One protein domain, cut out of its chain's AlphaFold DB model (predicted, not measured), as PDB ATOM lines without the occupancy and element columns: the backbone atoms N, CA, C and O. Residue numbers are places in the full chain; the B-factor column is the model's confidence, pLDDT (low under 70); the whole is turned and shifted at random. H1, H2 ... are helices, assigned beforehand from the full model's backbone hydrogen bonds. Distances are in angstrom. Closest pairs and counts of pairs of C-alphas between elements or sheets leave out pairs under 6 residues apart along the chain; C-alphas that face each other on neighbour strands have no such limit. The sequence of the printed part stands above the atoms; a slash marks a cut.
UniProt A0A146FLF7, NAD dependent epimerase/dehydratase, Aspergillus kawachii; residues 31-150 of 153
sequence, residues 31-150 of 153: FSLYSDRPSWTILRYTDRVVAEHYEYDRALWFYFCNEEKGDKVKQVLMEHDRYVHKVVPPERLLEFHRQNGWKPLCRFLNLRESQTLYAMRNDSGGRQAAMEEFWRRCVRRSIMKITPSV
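What this domain is: This is residues 31 to 150 of the 153 residues of the protein "NAD dependent epimerase/dehydratase" of Aspergillus kawachii (UniProt A0A146FLF7). The helices and links make a flat, open loop with few contacts: H2 and H3 follow one another along one side, the short H4 sits at the far end between two long links, and the long H5 runs back along the other side. H1 closes the loop between the first part of H2 and H5. The printed part has 120 residues with five named helices, H1 to H5 along the chain, and no named strand; the class is all helix. It is only just extended, close to loose, with a radius of gyration of the C-alphas of 20.6 A, and spans 67 by 37 by 18 A.

How they stand to each other: H1, residues 38 to 46, and H2, residues 48 to 65, touch only at the corner by their tight link, at a steep tilt of 54 degrees; their closest C-alphas, of Arg 44 and Ala 51, are 4.3 A apart. H3, residues 71 to 87, is close to H2 but not clearly touching; the closest C-alphas, of Cys 65 and Val 73, are 6.3 A apart. H4, residues 102 to 108, touches no helix. H5, residues 124 to 150, touches H1 with residues 135 to 142 alone, at a steep tilt of 46 degrees, the same way; the closest C-alphas, of Thr 46 and Ser 142, are 5.9 A apart. H3 and H5 are apart. Every O i to N i+4 pair is within hydrogen-bond range in H2, H3 and H4, against 3 of 5 in H1 and 20 of 23 in H5.

Where its parts are: H1 begins at C-alpha 38 (251.971, 241.193, 228.114) and is 13.2 A long. H2 measures 25.3 A, H3 24.5 A and H4 10.1 A. H5 measures 39.1 A and ends at C-alpha 150 (249.297, 218.954, 217.918).

The domain as a whole: The C-alphas farthest apart, of Glu 91 and Val 150, are 67.3 A apart. The printed part has no cut. The links H3 to H4 and H4 to H5 are long. The pLDDT is under 70 at 19 residues, among them 31 to 36 and 147 to 150.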
ATOM      1  N   PHE A  31     265.372 246.595 234.655       43.44
ATOM      2  CA  PHE A  31     264.862 245.462 235.451       43.44
ATOM      3  C   PHE A  31     263.335 245.217 235.427       43.44
ATOM      4  O   PHE A  31     262.903 244.248 234.818       43.44
ATOM      5  N   SER A  32     262.508 246.085 236.013       50.19
ATOM      6  CA  SER A  32     261.063 245.874 236.209       50.19
ATOM      7  C   SER A  32     260.195 245.849 234.935       50.19
ATOM      8  O   SER A  32     259.054 245.409 235.017       50.19
ATOM      9  N   LEU A  33     260.653 246.348 233.777       53.03
ATOM     10  CA  LEU A  33     259.763 246.591 232.620       53.03
ATOM     11  C   LEU A  33     259.681 245.468 231.571       53.03
ATOM     12  O   LEU A  33     258.889 245.586 230.636       53.03
ATOM     13  N   TYR A  34     260.477 244.397 231.667       57.41
ATOM     14  CA  TYR A  34     260.338 243.262 230.740       57.41
ATOM     15  C   TYR A  34     259.200 242.339 231.172       57.41
ATOM     16  O   TYR A  34     258.303 242.076 230.375       57.41
ATOM     17  N   SER A  35     259.194 241.933 232.441       58.38
ATOM     18  CA  SER A  35     258.142 241.139 233.083       58.38
ATOM     19  C   SER A  35     256.755 241.789 233.002       58.38
ATOM     20  O   SER A  35     255.782 241.081 232.763       58.38
ATOM     21  N   ASP A  36     256.668 243.119 233.117       65.06
ATOM     22  CA  ASP A  36     255.418 243.889 232.997       65.06
ATOM     23  C   ASP A  36     254.814 243.884 231.564       65.06
ATOM     24  O   ASP A  36     253.651 244.254 231.378       65.06
ATOM     25  N   ARG A  37     255.550 243.463 230.518       74.06
ATOM     26  CA  ARG A  37     255.006 243.388 229.143       74.06
ATOM     27  C   ARG A  37     254.076 242.172 228.983       74.06
ATOM     28  O   ARG A  37     254.466 241.064 229.358       74.06
ATOM     29  N   PRO A  38     252.923 242.298 228.288       79.19
ATOM     30  CA  PRO A  38     251.971 241.193 228.114       79.19
ATOM     31  C   PRO A  38     252.581 239.898 227.557       79.19
ATOM     32  O   PRO A  38     252.217 238.807 227.990       79.19
ATOM     33  N   SER A  39     253.545 240.000 226.636       81.50
ATOM     34  CA  SER A  39     254.212 238.835 226.044       81.50
ATOM     35  C   SER A  39     255.069 238.042 227.036       81.50
ATOM     36  O   SER A  39     255.198 236.834 226.868       81.50
ATOM     37  N   TRP A  40     255.630 238.679 228.067       82.94
ATOM     38  CA  TRP A  40     256.365 237.997 229.139       82.94
ATOM     39  C   TRP A  40     255.413 237.440 230.198       82.94
ATOM     40  O   TRP A  40     255.571 236.290 230.610       82.94
ATOM     41  N   THR A  41     254.370 238.197 230.556       82.12
ATOM     42  CA  THR A  41     253.294 237.738 231.450       82.12
ATOM     43  C   THR A  41     252.611 236.470 230.938       82.12
ATOM     44  O   THR A  41     252.308 235.589 231.736       82.12
ATOM     45  N   ILE A  42     252.394 236.334 229.625       85.44
ATOM     46  CA  ILE A  42     251.868 235.096 229.021       85.44
ATOM     47  C   ILE A  42     252.928 233.984 229.053       85.44
ATOM     48  O   ILE A  42     252.636 232.853 229.443       85.44
ATOM     49  N   LEU A  43     254.169 234.299 228.670       88.12
ATOM     50  CA  LEU A  43     255.250 233.319 228.532       88.12
ATOM     51  C   LEU A  43     255.644 232.655 229.863       88.12
ATOM     52  O   LEU A  43     256.073 231.503 229.856       88.12
ATOM     53  N   ARG A  44     255.425 233.314 231.009       87.75
ATOM     54  CA  ARG A  44     255.638 232.713 232.340       87.75
ATOM     55  C   ARG A  44     254.761 231.479 232.602       87.75
ATOM     56  O   ARG A  44     255.147 230.624 233.387       87.75
ATOM     57  N   TYR A  45     253.604 231.354 231.946       87.00
ATOM     58  CA  TYR A  45     252.720 230.191 232.112       87.00
ATOM     59  C   TYR A  45     253.113 228.999 231.225       87.00
ATOM     60  O   TYR A  45     252.739 227.867 231.519       87.00
ATOM     61  N   THR A  46     253.868 229.229 230.146       88.25
ATOM     62  CA  THR A  46     254.271 228.194 229.173       88.25
ATOM     63  C   THR A  46     255.756 227.814 229.277       88.25
ATOM     64  O   THR A  46     256.170 226.711 228.878       88.25
ATOM     65  N   ASP A  47     256.569 228.675 229.892       90.81
ATOM     66  CA  ASP A  47     257.999 228.485 230.087       90.81
ATOM     67  C   ASP A  47     258.430 228.624 231.558       90.81
ATOM     68  O   ASP A  47     258.448 229.713 232.131       90.81
ATOM     69  N   ARG A  48     258.857 227.502 232.158       89.88
ATOM     70  CA  ARG A  48     259.289 227.433 233.565       89.88
ATOM     71  C   ARG A  48     260.472 228.354 233.882       89.88
ATOM     72  O   ARG A  48     260.532 228.882 234.982       89.88
ATOM     73  N   VAL A  49     261.385 228.576 232.933       89.31
ATOM     74  CA  VAL A  49     262.548 229.456 233.156       89.31
ATOM     75  C   VAL A  49     262.103 230.918 233.191       89.31
ATOM     76  O   VAL A  49     262.666 231.719 233.931       89.31
ATOM     77  N   VAL A  50     261.062 231.270 232.431       88.31
ATOM     78  CA  VAL A  50     260.453 232.605 232.491       88.31
ATOM     79  C   VAL A  50     259.636 232.781 233.772       88.31
ATOM     80  O   VAL A  50     259.678 233.863 234.344       88.31
ATOM     81  N   ALA A  51     258.969 231.735 234.272       87.69
ATOM     82  CA  ALA A  51     258.334 231.759 235.594       87.69
ATOM     83  C   ALA A  51     259.350 232.016 236.722       87.69
ATOM     84  O   ALA A  51     259.174 232.939 237.511       87.69
ATOM     85  N   GLU A  52     260.440 231.243 236.760       88.25
ATOM     86  CA  GLU A  52     261.521 231.396 237.745       88.25
ATOM     87  C   GLU A  52     262.163 232.791 237.675       88.25
ATOM     88  O   GLU A  52     262.366 233.430 238.707       88.25
ATOM     89  N   HIS A  53     262.428 233.300 236.466       83.62
ATOM     90  CA  HIS A  53     262.978 234.642 236.274       83.62
ATOM     91  C   HIS A  53     262.003 235.750 236.699       83.62
ATOM     92  O   HIS A  53     262.429 236.715 237.323       83.62
ATOM     93  N   TYR A  54     260.705 235.600 236.410       82.38
ATOM     94  CA  TYR A  54     259.665 236.561 236.788       82.38
ATOM     95  C   TYR A  54     259.556 236.714 238.311       82.38
ATOM     96  O   TYR A  54     259.553 237.836 238.815       82.38
ATOM     97  N   GLU A  55     259.510 235.602 239.054       83.50
ATOM     98  CA  GLU A  55     259.446 235.650 240.520       83.50
ATOM     99  C   GLU A  55     260.764 236.150 241.136       83.50
ATOM    100  O   GLU A  55     260.732 236.913 242.102       83.50
ATOM    101  N   TYR A  56     261.920 235.801 240.553       81.31
ATOM    102  CA  TYR A  56     263.215 236.350 240.970       81.31
ATOM    103  C   TYR A  56     263.279 237.873 240.791       81.31
ATOM    104  O   TYR A  56     263.594 238.583 241.743       81.31
ATOM    105  N   ASP A  57     262.941 238.391 239.606       75.81
ATOM    106  CA  ASP A  57     262.965 239.829 239.321       75.81
ATOM    107  C   ASP A  57     261.967 240.591 240.204       75.81
ATOM    108  O   ASP A  57     262.284 241.676 240.700       75.81
ATOM    109  N   ARG A  58     260.788 240.010 240.470       77.25
ATOM    110  CA  ARG A  58     259.810 240.579 241.403       77.25
ATOM    111  C   ARG A  58     260.354 240.641 242.833       77.25
ATOM    112  O   ARG A  58     260.250 241.688 243.469       77.25
ATOM    113  N   ALA A  59     260.950 239.560 243.337       77.94
ATOM    114  CA  ALA A  59     261.545 239.528 244.673       77.94
ATOM    115  C   ALA A  59     262.729 240.503 244.802       77.94
ATOM    116  O   ALA A  59     262.863 241.189 245.816       77.94
ATOM    117  N   LEU A  60     263.549 240.618 243.753       73.38
ATOM    118  CA  LEU A  60     264.658 241.568 243.669       73.38
ATOM    119  C   LEU A  60     264.155 243.021 243.728       73.38
ATOM    120  O   LEU A  60     264.721 243.847 244.445       73.38
ATOM    121  N   TRP A  61     263.064 243.327 243.014       71.19
ATOM    122  CA  TRP A  61     262.438 244.649 243.028       71.19
ATOM    123  C   TRP A  61     261.772 244.972 244.372       71.19
ATOM    124  O   TRP A  61     261.922 246.084 244.877       71.19
ATOM    125  N   PHE A  62     261.099 244.002 244.998       70.12
ATOM    126  CA  PHE A  62     260.601 244.143 246.368       70.12
ATOM    127  C   PHE A  62     261.748 244.450 247.344       70.12
ATOM    128  O   PHE A  62     261.648 245.393 248.120       70.12
ATOM    129  N   TYR A  63     262.867 243.724 247.268       66.62
ATOM    130  CA  TYR A  63     263.996 243.926 248.179       66.62
ATOM    131  C   TYR A  63     264.666 245.304 248.030       66.62
ATOM    132  O   TYR A  63     264.940 245.960 249.030       66.62
ATOM    133  N   PHE A  64     264.932 245.759 246.799       66.69
ATOM    134  CA  PHE A  64     265.634 247.032 246.579       66.69
ATOM    135  C   PHE A  64     264.733 248.269 246.598       66.69
ATOM    136  O   PHE A  64     265.215 249.355 246.907       66.69
ATOM    137  N   CYS A  65     263.460 248.133 246.219       68.75
ATOM    138  CA  CYS A  65     262.554 249.264 245.991       68.75
ATOM    139  C   CYS A  65     261.252 249.183 246.807       68.75
ATOM    140  O   CYS A  65     260.427 250.081 246.684       68.75
ATOM    141  N   ASN A  66     261.034 248.140 247.620       71.25
ATOM    142  CA  ASN A  66     259.790 247.913 248.373       71.25
ATOM    143  C   ASN A  66     258.528 247.974 247.480       71.25
ATOM    144  O   ASN A  66     257.532 248.601 247.826       71.25
ATOM    145  N   GLU A  67     258.617 247.380 246.282       64.62
ATOM    146  CA  GLU A  67     257.623 247.455 245.190       64.62
ATOM    147  C   GLU A  67     257.332 248.864 244.622       64.62
ATOM    148  O   GLU A  67     256.632 248.980 243.613       64.62
ATOM    149  N   GLU A  68     257.938 249.928 245.156       67.38
ATOM    150  CA  GLU A  68     257.776 251.290 244.646       67.38
ATOM    151  C   GLU A  68     258.348 251.443 243.226       67.38
ATOM    152  O   GLU A  68     259.284 250.753 242.810       67.38
ATOM    153  N   LYS A  69     257.773 252.371 242.454       64.56
ATOM    154  CA  LYS A  69     258.173 252.685 241.072       64.56
ATOM    155  C   LYS A  69     258.263 254.203 240.873       64.56
ATOM    156  O   LYS A  69     257.674 254.980 241.623       64.56
ATOM    157  N   GLY A  70     258.991 254.635 239.841       64.69
ATOM    158  CA  GLY A  70     259.085 256.050 239.462       64.69
ATOM    159  C   GLY A  70     259.809 256.920 240.496       64.69
ATOM    160  O   GLY A  70     260.882 256.561 240.979       64.69
ATOM    161  N   ASP A  71     259.241 258.085 240.811       69.31
ATOM    162  CA  ASP A  71     259.923 259.148 241.565       69.31
ATOM    163  C   ASP A  71     260.307 258.769 242.999       69.31
ATOM    164  O   ASP A  71     261.348 259.206 243.483       69.31
ATOM    165  N   LYS A  72     259.548 257.881 243.653       71.31
ATOM    166  CA  LYS A  72     259.905 257.377 244.988       71.31
ATOM    167  C   LYS A  72     261.231 256.612 244.993       71.31
ATOM    168  O   LYS A  72     262.017 256.766 245.919       71.31
ATOM    169  N   VAL A  73     261.519 255.838 243.942       71.06
ATOM    170  CA  VAL A  73     262.802 255.118 243.814       71.06
ATOM    171  C   VAL A  73     263.956 256.105 243.621       71.06
ATOM    172  O   VAL A  73     265.025 255.918 244.196       71.06
ATOM    173  N   LYS A  74     263.728 257.204 242.882       71.69
ATOM    174  CA  LYS A  74     264.700 258.307 242.769       71.69
ATOM    175  C   LYS A  74     264.972 258.932 244.138       71.69
ATOM    176  O   LYS A  74     266.126 259.141 244.491       71.69
ATOM    177  N   GLN A  75     263.919 259.193 244.916       77.88
ATOM    178  CA  GLN A  75     264.036 259.763 246.256       77.88
ATOM    179  C   GLN A  75     264.830 258.848 247.201       77.88
ATOM    180  O   GLN A  75     265.762 259.332 247.838       77.88
ATOM    181  N   VAL A  76     264.525 257.545 247.247       77.12
ATOM    182  CA  VAL A  76     265.258 256.568 248.080       77.12
ATOM    183  C   VAL A  76     266.744 256.520 247.714       77.12
ATOM    184  O   VAL A  76     267.586 256.486 248.610       77.12
ATOM    185  N   LEU A  77     267.087 256.582 246.422       78.75
ATOM    186  CA  LEU A  77     268.483 256.663 245.980       78.75
ATOM    187  C   LEU A  77     269.157 257.954 246.478       78.75
ATOM    188  O   LEU A  77     270.170 257.890 247.162       78.75
ATOM    189  N   MET A  78     268.538 259.119 246.258       82.75
ATOM    190  CA  MET A  78     269.075 260.406 246.728       82.75
ATOM    191  C   MET A  78     269.184 260.495 248.261       82.75
ATOM    192  O   MET A  78     270.000 261.246 248.794       82.75
ATOM    193  N   GLU A  79     268.331 259.792 249.006       85.38
ATOM    194  CA  GLU A  79     268.434 259.663 250.463       85.38
ATOM    195  C   GLU A  79     269.588 258.740 250.872       85.38
ATOM    196  O   GLU A  79     270.317 259.070 251.811       85.38
ATOM    197  N   HIS A  80     269.812 257.646 250.137       84.12
ATOM    198  CA  HIS A  80     270.966 256.767 250.317       84.12
ATOM    199  C   HIS A  80     272.290 257.499 250.068       84.12
ATOM    200  O   HIS A  80     273.170 257.455 250.926       84.12
ATOM    201  N   ASP A  81     272.414 258.236 248.963       87.25
ATOM    202  CA  ASP A  81     273.650 258.946 248.616       87.25
ATOM    203  C   ASP A  81     273.986 260.003 249.684       87.25
ATOM    204  O   ASP A  81     275.079 260.003 250.259       87.25
ATOM    205  N   ARG A  82     273.003 260.829 250.079       91.25
ATOM    206  CA  ARG A  82     273.154 261.777 251.203       91.25
ATOM    207  C   ARG A  82     273.543 261.085 252.509       91.25
ATOM    208  O   ARG A  82     274.312 261.650 253.289       91.25
ATOM    209  N   TYR A  83     273.010 259.894 252.780       92.25
ATOM    210  CA  TYR A  83     273.376 259.116 253.959       92.25
ATOM    211  C   TYR A  83     274.835 258.645 253.890       92.25
ATOM    212  O   TYR A  83     275.565 258.840 254.862       92.25
ATOM    213  N   VAL A  84     275.295 258.115 252.750       92.62
ATOM    214  CA  VAL A  84     276.695 257.702 252.542       92.62
ATOM    215  C   VAL A  84     277.646 258.883 252.753       92.62
ATOM    216  O   VAL A  84     278.570 258.770 253.559       92.62
ATOM    217  N   HIS A  85     277.371 260.042 252.144       93.31
ATOM    218  CA  HIS A  85     278.152 261.272 252.348       93.31
ATOM    219  C   HIS A  85     278.166 261.771 253.802       93.31
ATOM    220  O   HIS A  85     279.122 262.416 254.226       93.31
ATOM    221  N   LYS A  86     277.116 261.485 254.580       95.50
ATOM    222  CA  LYS A  86     277.026 261.870 255.995       95.50
ATOM    223  C   LYS A  86     277.817 260.942 256.922       95.50
ATOM    224  O   LYS A  86     278.289 261.404 257.959       95.50
ATOM    225  N   VAL A  87     277.909 259.645 256.609       97.50
ATOM    226  CA  VAL A  87     278.511 258.637 257.510       97.50
ATOM    227  C   VAL A  87     279.926 258.210 257.125       97.50
ATOM    228  O   VAL A  87     280.656 257.714 257.985       97.50
ATOM    229  N   VAL A  88     280.334 258.393 255.867       96.06
ATOM    230  CA  VAL A  88     281.686 258.070 255.392       96.06
ATOM    231  C   VAL A  88     282.531 259.350 255.339       96.06
ATOM    232  O   VAL A  88     282.134 260.295 254.660       96.06
ATOM    233  N   PRO A  89     283.701 259.408 256.011       95.81
ATOM    234  CA  PRO A  89     284.614 260.546 255.896       95.81
ATOM    235  C   PRO A  89     285.047 260.794 254.439       95.81
ATOM    236  O   PRO A  89     285.285 259.810 253.729       95.81
ATOM    237  N   PRO A  90     285.209 262.054 253.986       91.75
ATOM    238  CA  PRO A  90     285.541 262.372 252.592       91.75
ATOM    239  C   PRO A  90     286.807 261.681 252.075       91.75
ATOM    240  O   PRO A  90     286.873 261.278 250.920       91.75
ATOM    241  N   GLU A  91     287.802 261.461 252.934       93.88
ATOM    242  CA  GLU A  91     289.070 260.801 252.592       93.88
ATOM    243  C   GLU A  91     288.900 259.293 252.334       93.88
ATOM    244  O   GLU A  91     289.814 258.628 251.846       93.88
ATOM    245  N   ARG A  92     287.735 258.739 252.692       95.94
ATOM    246  CA  ARG A  92     287.359 257.326 252.557       95.94
ATOM    247  C   ARG A  92     286.190 257.117 251.591       95.94
ATOM    248  O   ARG A  92     285.728 255.983 251.467       95.94
ATOM    249  N   LEU A  93     285.747 258.165 250.895       95.44
ATOM    250  CA  LEU A  93     284.683 258.120 249.898       95.44
ATOM    251  C   LEU A  93     285.211 258.577 248.532       95.44
ATOM    252  O   LEU A  93     285.955 259.547 248.432       95.44
ATOM    253  N   LEU A  94     284.807 257.879 247.471       94.69
ATOM    254  CA  LEU A  94     285.083 258.270 246.092       94.69
ATOM    255  C   LEU A  94     283.767 258.336 245.321       94.69
ATOM    256  O   LEU A  94     283.186 257.297 245.007       94.69
ATOM    257  N   GLU A  95     283.345 259.545 244.960       91.94
ATOM    258  CA  GLU A  95     282.334 259.746 243.919       91.94
ATOM    259  C   GLU A  95     282.907 259.242 242.584       91.94
ATOM    260  O   GLU A  95     283.918 259.747 242.081       91.94
ATOM    261  N   PHE A  96     282.313 258.180 242.032       90.06
ATOM    262  CA  PHE A  96     282.849 257.492 240.859       90.06
ATOM    263  C   PHE A  96     281.794 257.285 239.771       90.06
ATOM    264  O   PHE A  96     280.911 256.435 239.886       90.06
ATOM    265  N   HIS A  97     281.965 257.974 238.645       85.56
ATOM    266  CA  HIS A  97     281.193 257.715 237.433       85.56
ATOM    267  C   HIS A  97     281.973 256.794 236.486       85.56
ATOM    268  O   HIS A  97     283.185 256.925 236.318       85.56
ATOM    269  N   ARG A  98     281.274 255.880 235.801       82.06
ATOM    270  CA  ARG A  98     281.881 254.875 234.895       82.06
ATOM    271  C   ARG A  98     282.714 255.500 233.766       82.06
ATOM    272  O   ARG A  98     283.695 254.914 233.320       82.06
ATOM    273  N   GLN A  99     282.333 256.698 233.335       85.81
ATOM    274  CA  GLN A  99     282.998 257.512 232.320       85.81
ATOM    275  C   GLN A  99     284.388 257.999 232.765       85.81
ATOM    276  O   GLN A  99     285.226 258.294 231.916       85.81
ATOM    277  N   ASN A 100     284.660 258.043 234.073       87.94
ATOM    278  CA  ASN A 100     285.931 258.513 234.624       87.94
ATOM    279  C   ASN A 100     287.096 257.529 234.382       87.94
ATOM    280  O   ASN A 100     288.265 257.897 234.532       87.94
ATOM    281  N   GLY A 101     286.790 256.279 234.022       91.06
ATOM    282  CA  GLY A 101     287.776 255.243 233.729       91.06
ATOM    283  C   GLY A 101     288.616 254.819 234.940       91.06
ATOM    284  O   GLY A 101     288.210 254.959 236.092       91.06
ATOM    285  N   TRP A 102     289.813 254.284 234.689       94.88
ATOM    286  CA  TRP A 102     290.698 253.793 235.755       94.88
ATOM    287  C   TRP A 102     291.276 254.900 236.643       94.88
ATOM    288  O   TRP A 102     291.526 254.666 237.822       94.88
ATOM    289  N   LYS A 103     291.488 256.100 236.098       92.75
ATOM    290  CA  LYS A 103     292.351 257.129 236.690       92.75
ATOM    291  C   LYS A 103     291.996 257.548 238.129       92.75
ATOM    292  O   LYS A 103     292.885 257.457 238.980       92.75
ATOM    293  N   PRO A 104     290.764 257.994 238.467       94.94
ATOM    294  CA  PRO A 104     290.459 258.365 239.849       94.94
ATOM    295  C   PRO A 104     290.335 257.149 240.769       94.94
ATOM    296  O   PRO A 104     290.752 257.234 241.919       94.94
ATOM    297  N   LEU A 105     289.851 256.008 240.264       94.44
ATOM    298  CA  LEU A 105     289.725 254.772 241.040       94.44
ATOM    299  C   LEU A 105     291.096 254.235 241.476       94.44
ATOM    300  O   LEU A 105     291.321 253.993 242.657       94.44
ATOM    301  N   CYS A 106     292.041 254.108 240.541       95.44
ATOM    302  CA  CYS A 106     293.409 253.688 240.837       95.44
ATOM    303  C   CYS A 106     294.114 254.681 241.768       95.44
ATOM    304  O   CYS A 106     294.767 254.249 242.714       95.44
ATOM    305  N   ARG A 107     293.934 255.997 241.566       95.25
ATOM    306  CA  ARG A 107     294.480 257.027 242.466       95.25
ATOM    307  C   ARG A 107     293.957 256.873 243.895       95.25
ATOM    308  O   ARG A 107     294.756 256.846 244.821       95.25
ATOM    309  N   PHE A 108     292.641 256.762 244.067       96.25
ATOM    310  CA  PHE A 108     291.998 256.627 245.375       96.25
ATOM    311  C   PHE A 108     292.437 255.349 246.110       96.25
ATOM    312  O   PHE A 108     292.687 255.369 247.312       96.25
ATOM    313  N   LEU A 109     292.618 254.248 245.373       95.94
ATOM    314  CA  LEU A 109     293.095 252.971 245.911       95.94
ATOM    315  C   LEU A 109     294.628 252.880 246.068       95.94
ATOM    316  O   LEU A 109     295.124 251.840 246.493       95.94
ATOM    317  N   ASN A 110     295.386 253.932 245.729       95.69
ATOM    318  CA  ASN A 110     296.858 253.938 245.685       95.69
ATOM    319  C   ASN A 110     297.464 252.822 244.801       95.69
ATOM    320  O   ASN A 110     298.514 252.255 245.102       95.69
ATOM    321  N   LEU A 111     296.800 252.514 243.685       95.12
ATOM    322  CA  LEU A 111     297.219 251.517 242.699       95.12
ATOM    323  C   LEU A 111     297.773 252.176 241.430       95.12
ATOM    324  O   LEU A 111     297.392 253.285 241.050       95.12
ATOM    325  N   ARG A 112     298.636 251.448 240.712       94.62
ATOM    326  CA  ARG A 112     299.070 251.839 239.363       94.62
ATOM    327  C   ARG A 112     297.876 251.809 238.402       94.62
ATOM    328  O   ARG A 112     297.107 250.852 238.399       94.62
ATOM    329  N   GLU A 113     297.758 252.831 237.558       92.62
ATOM    330  CA  GLU A 113     296.716 252.905 236.530       92.62
ATOM    331  C   GLU A 113     296.851 251.765 235.504       92.62
ATOM    332  O   GLU A 113     297.934 251.515 234.957       92.62
ATOM    333  N   SER A 114     295.741 251.063 235.249       90.81
ATOM    334  CA  SER A 114     295.693 249.995 234.249       90.81
ATOM    335  C   SER A 114     295.915 250.552 232.844       90.81
ATOM    336  O   SER A 114     295.419 251.620 232.499       90.81
ATOM    337  N   GLN A 115     296.624 249.792 232.010       91.25
ATOM    338  CA  GLN A 115     296.814 250.107 230.589       91.25
ATOM    339  C   GLN A 115     295.648 249.610 229.712       91.25
ATOM    340  O   GLN A 115     295.635 249.836 228.505       91.25
ATOM    341  N   THR A 116     294.676 248.902 230.295       92.25
ATOM    342  CA  THR A 116     293.472 248.445 229.591       92.25
ATOM    343  C   THR A 116     292.396 249.526 229.568       92.25
ATOM    344  O   THR A 116     292.299 250.343 230.480       92.25
ATOM    345  N   LEU A 117     291.517 249.497 228.562       88.56
ATOM    346  CA  LEU A 117     290.294 250.302 228.589       88.56
ATOM    347  C   LEU A 117     289.427 249.919 229.800       88.56
ATOM    348  O   LEU A 117     289.356 248.749 230.184       88.56
ATOM    349  N   TYR A 118     288.761 250.907 230.397       88.94
ATOM    350  CA  TYR A 118     287.818 250.658 231.485       88.94
ATOM    351  C   TYR A 118     286.597 249.880 230.971       88.94
ATOM    352  O   TYR A 118     286.104 250.120 229.866       88.94
ATOM    353  N   ALA A 119     286.121 248.914 231.756       86.31
ATOM    354  CA  ALA A 119     285.128 247.949 231.300       86.31
ATOM    355  C   ALA A 119     283.708 248.542 231.256       86.31
ATOM    356  O   ALA A 119     282.945 248.444 232.217       86.31
ATOM    357  N   MET A 120     283.317 249.081 230.100       80.44
ATOM    358  CA  MET A 120     281.947 249.530 229.821       80.44
ATOM    359  C   MET A 120     281.024 248.335 229.521       80.44
ATOM    360  O   MET A 120     280.598 248.121 228.390       80.44
ATOM    361  N   ARG A 121     280.762 247.508 230.539       74.12
ATOM    362  CA  ARG A 121     279.825 246.371 230.484       74.12
ATOM    363  C   ARG A 121     278.495 246.717 231.159       74.12
ATOM    364  O   ARG A 121     278.422 247.641 231.968       74.12
ATOM    365  N   ASN A 122     277.464 245.921 230.871       72.88
ATOM    366  CA  ASN A 122     276.112 246.061 231.429       72.88
ATOM    367  C   ASN A 122     275.482 247.443 231.159       72.88
ATOM    368  O   ASN A 122     274.813 248.017 232.022       72.88
ATOM    369  N   ASP A 123     275.704 247.982 229.960       72.94
ATOM    370  CA  ASP A 123     274.942 249.111 229.440       72.94
ATOM    371  C   ASP A 123     273.480 248.704 229.145       72.94
ATOM    372  O   ASP A 123     273.117 247.522 229.140       72.94
ATOM    373  N   SER A 124     272.620 249.696 228.916       68.50
ATOM    374  CA  SER A 124     271.195 249.472 228.652       68.50
ATOM    375  C   SER A 124     270.934 248.737 227.334       68.50
ATOM    376  O   SER A 124     270.034 247.899 227.297       68.50
ATOM    377  N   GLY A 125     271.721 248.996 226.286       70.19
ATOM    378  CA  GLY A 125     271.580 248.358 224.976       70.19
ATOM    379  C   GLY A 125     272.008 246.892 225.004       70.19
ATOM    380  O   GLY A 125     271.245 246.019 224.593       70.19
ATOM    381  N   GLY A 126     273.177 246.598 225.580       73.62
ATOM    382  CA  GLY A 126     273.655 245.232 225.796       73.62
ATOM    383  C   GLY A 126     272.693 244.403 226.653       73.62
ATOM    384  O   GLY A 126     272.396 243.255 226.316       73.62
ATOM    385  N   ARG A 127     272.128 244.995 227.719       74.19
ATOM    386  CA  ARG A 127     271.080 244.351 228.530       74.19
ATOM    387  C   ARG A 127     269.807 244.094 227.720       74.19
ATOM    388  O   ARG A 127     269.262 242.996 227.805       74.19
ATOM    389  N   GLN A 128     269.337 245.070 226.943       74.94
ATOM    390  CA  GLN A 128     268.133 244.922 226.126       74.94
ATOM    391  C   GLN A 128     268.286 243.808 225.084       74.94
ATOM    392  O   GLN A 128     267.449 242.910 225.030       74.94
ATOM    393  N   ALA A 129     269.386 243.801 224.328       80.44
ATOM    394  CA  ALA A 129     269.662 242.765 223.334       80.44
ATOM    395  C   ALA A 129     269.710 241.355 223.959       80.44
ATOM    396  O   ALA A 129     269.177 240.402 223.384       80.44
ATOM    397  N   ALA A 130     270.291 241.222 225.158       82.81
ATOM    398  CA  ALA A 130     270.311 239.965 225.904       82.81
ATOM    399  C   ALA A 130     268.906 239.512 226.349       82.81
ATOM    400  O   ALA A 130     268.584 238.328 226.224       82.81
ATOM    401  N   MET A 131     268.054 240.430 226.819       80.44
ATOM    402  CA  MET A 131     266.669 240.121 227.206       80.44
ATOM    403  C   MET A 131     265.795 239.747 226.004       80.44
ATOM    404  O   MET A 131     265.022 238.793 226.077       80.44
ATOM    405  N   GLU A 132     265.944 240.433 224.871       85.00
ATOM    406  CA  GLU A 132     265.237 240.098 223.631       85.00
ATOM    407  C   GLU A 132     265.649 238.723 223.082       85.00
ATOM    408  O   GLU A 132     264.806 237.953 222.619       85.00
ATOM    409  N   GLU A 133     266.934 238.373 223.169       90.56
ATOM    410  CA  GLU A 133     267.420 237.044 222.792       90.56
ATOM    411  C   GLU A 133     266.927 235.951 223.750       90.56
ATOM    412  O   GLU A 133     266.507 234.877 223.307       90.56
ATOM    413  N   PHE A 134     266.910 236.226 225.056       88.25
ATOM    414  CA  PHE A 134     266.336 235.321 226.048       88.25
ATOM    415  C   PHE A 134     264.837 235.081 225.791       88.25
ATOM    416  O   PHE A 134     264.398 233.926 225.777       88.25
ATOM    417  N   TRP A 135     264.076 236.134 225.470       88.25
ATOM    418  CA  TRP A 135     262.670 236.037 225.070       88.25
ATOM    419  C   TRP A 135     262.480 235.132 223.851       88.25
ATOM    420  O   TRP A 135     261.730 234.156 223.922       88.25
ATOM    421  N   ARG A 136     263.207 235.394 222.751       90.88
ATOM    422  CA  ARG A 136     263.123 234.601 221.508       90.88
ATOM    423  C   ARG A 136     263.362 233.111 221.764       90.88
ATOM    424  O   ARG A 136     262.637 232.268 221.229       90.88
ATOM    425  N   ARG A 137     264.338 232.769 222.613       92.56
ATOM    426  CA  ARG A 137     264.636 231.376 222.993       92.56
ATOM    427  C   ARG A 137     263.490 230.720 223.759       92.56
ATOM    428  O   ARG A 137     263.141 229.581 223.447       92.56
ATOM    429  N   CYS A 138     262.898 231.424 224.721       91.56
ATOM    430  CA  CYS A 138     261.795 230.913 225.535       91.56
ATOM    431  C   CYS A 138     260.497 230.765 224.723       91.56
ATOM    432  O   CYS A 138     259.811 229.748 224.835       91.56
ATOM    433  N   VAL A 139     260.205 231.708 223.820       91.25
ATOM    434  CA  VAL A 139     259.095 231.597 222.857       91.25
ATOM    435  C   VAL A 139     259.283 230.382 221.953       91.25
ATOM    436  O   VAL A 139     258.392 229.538 221.878       91.25
ATOM    437  N   ARG A 140     260.463 230.223 221.331       91.62
ATOM    438  CA  ARG A 140     260.760 229.059 220.477       91.62
ATOM    439  C   ARG A 140     260.601 227.744 221.242       91.62
ATOM    440  O   ARG A 140     259.998 226.809 220.723       91.62
ATOM    441  N   ARG A 141     261.108 227.668 222.477       90.94
ATOM    442  CA  ARG A 141     260.969 226.491 223.348       90.94
ATOM    443  C   ARG A 141     259.509 226.196 223.692       90.94
ATOM    444  O   ARG A 141     259.136 225.031 223.720       90.94
ATOM    445  N   SER A 142     258.696 227.221 223.928       89.69
ATOM    446  CA  SER A 142     257.273 227.067 224.256       89.69
ATOM    447  C   SER A 142     256.453 226.584 223.061       89.69
ATOM    448  O   SER A 142     255.683 225.641 223.204       89.69
ATOM    449  N   ILE A 143     256.686 227.144 221.868       88.69
ATOM    450  CA  ILE A 143     256.067 226.671 220.618       88.69
ATOM    451  C   ILE A 143     256.414 225.194 220.387       88.69
ATOM    452  O   ILE A 143     255.517 224.370 220.236       88.69
ATOM    453  N   MET A 144     257.700 224.833 220.477       86.00
ATOM    454  CA  MET A 144     258.185 223.460 220.270       86.00
ATOM    455  C   MET A 144     257.702 222.435 221.316       86.00
ATOM    456  O   MET A 144     257.920 221.245 221.114       86.00
ATOM    457  N   LYS A 145     257.064 222.852 222.421       81.38
ATOM    458  CA  LYS A 145     256.357 221.936 223.339       81.38
ATOM    459  C   LYS A 145     254.935 221.622 222.872       81.38
ATOM    460  O   LYS A 145     254.442 220.542 223.163       81.38
ATOM    461  N   ILE A 146     254.295 222.563 222.177       73.44
ATOM    462  CA  ILE A 146     252.919 222.443 221.677       73.44
ATOM    463  C   ILE A 146     252.908 221.712 220.328       73.44
ATOM    464  O   ILE A 146     252.011 220.924 220.057       73.44
ATOM    465  N   THR A 147     253.923 221.918 219.480       61.81
ATOM    466  CA  THR A 147     253.984 221.286 218.150       61.81
ATOM    467  C   THR A 147     253.906 219.746 218.187       61.81
ATOM    468  O   THR A 147     253.132 219.200 217.409       61.81
ATOM    469  N   PRO A 148     254.609 219.019 219.086       60.88
ATOM    470  CA  PRO A 148     254.485 217.563 219.177       60.88
ATOM    471  C   PRO A 148     253.103 217.093 219.642       60.88
ATOM    472  O   PRO A 148     252.625 216.079 219.152       60.88
ATOM    473  N   SER A 149     252.440 217.832 220.540       57.91
ATOM    474  CA  SER A 149     251.097 217.488 221.030       57.91
ATOM    475  C   SER A 149     249.966 217.877 220.072       57.91
ATOM    476  O   SER A 149     248.823 217.564 220.355       57.91
ATOM    477  N   VAL A 150     250.263 218.585 218.976       58.31
ATOM    478  CA  VAL A 150     249.297 218.954 217.918       58.31
ATOM    479  C   VAL A 150     249.494 218.113 216.645       58.31
ATOM    480  O   VAL A 150     248.648 218.127 215.762       58.31
TER     481      VAL A 150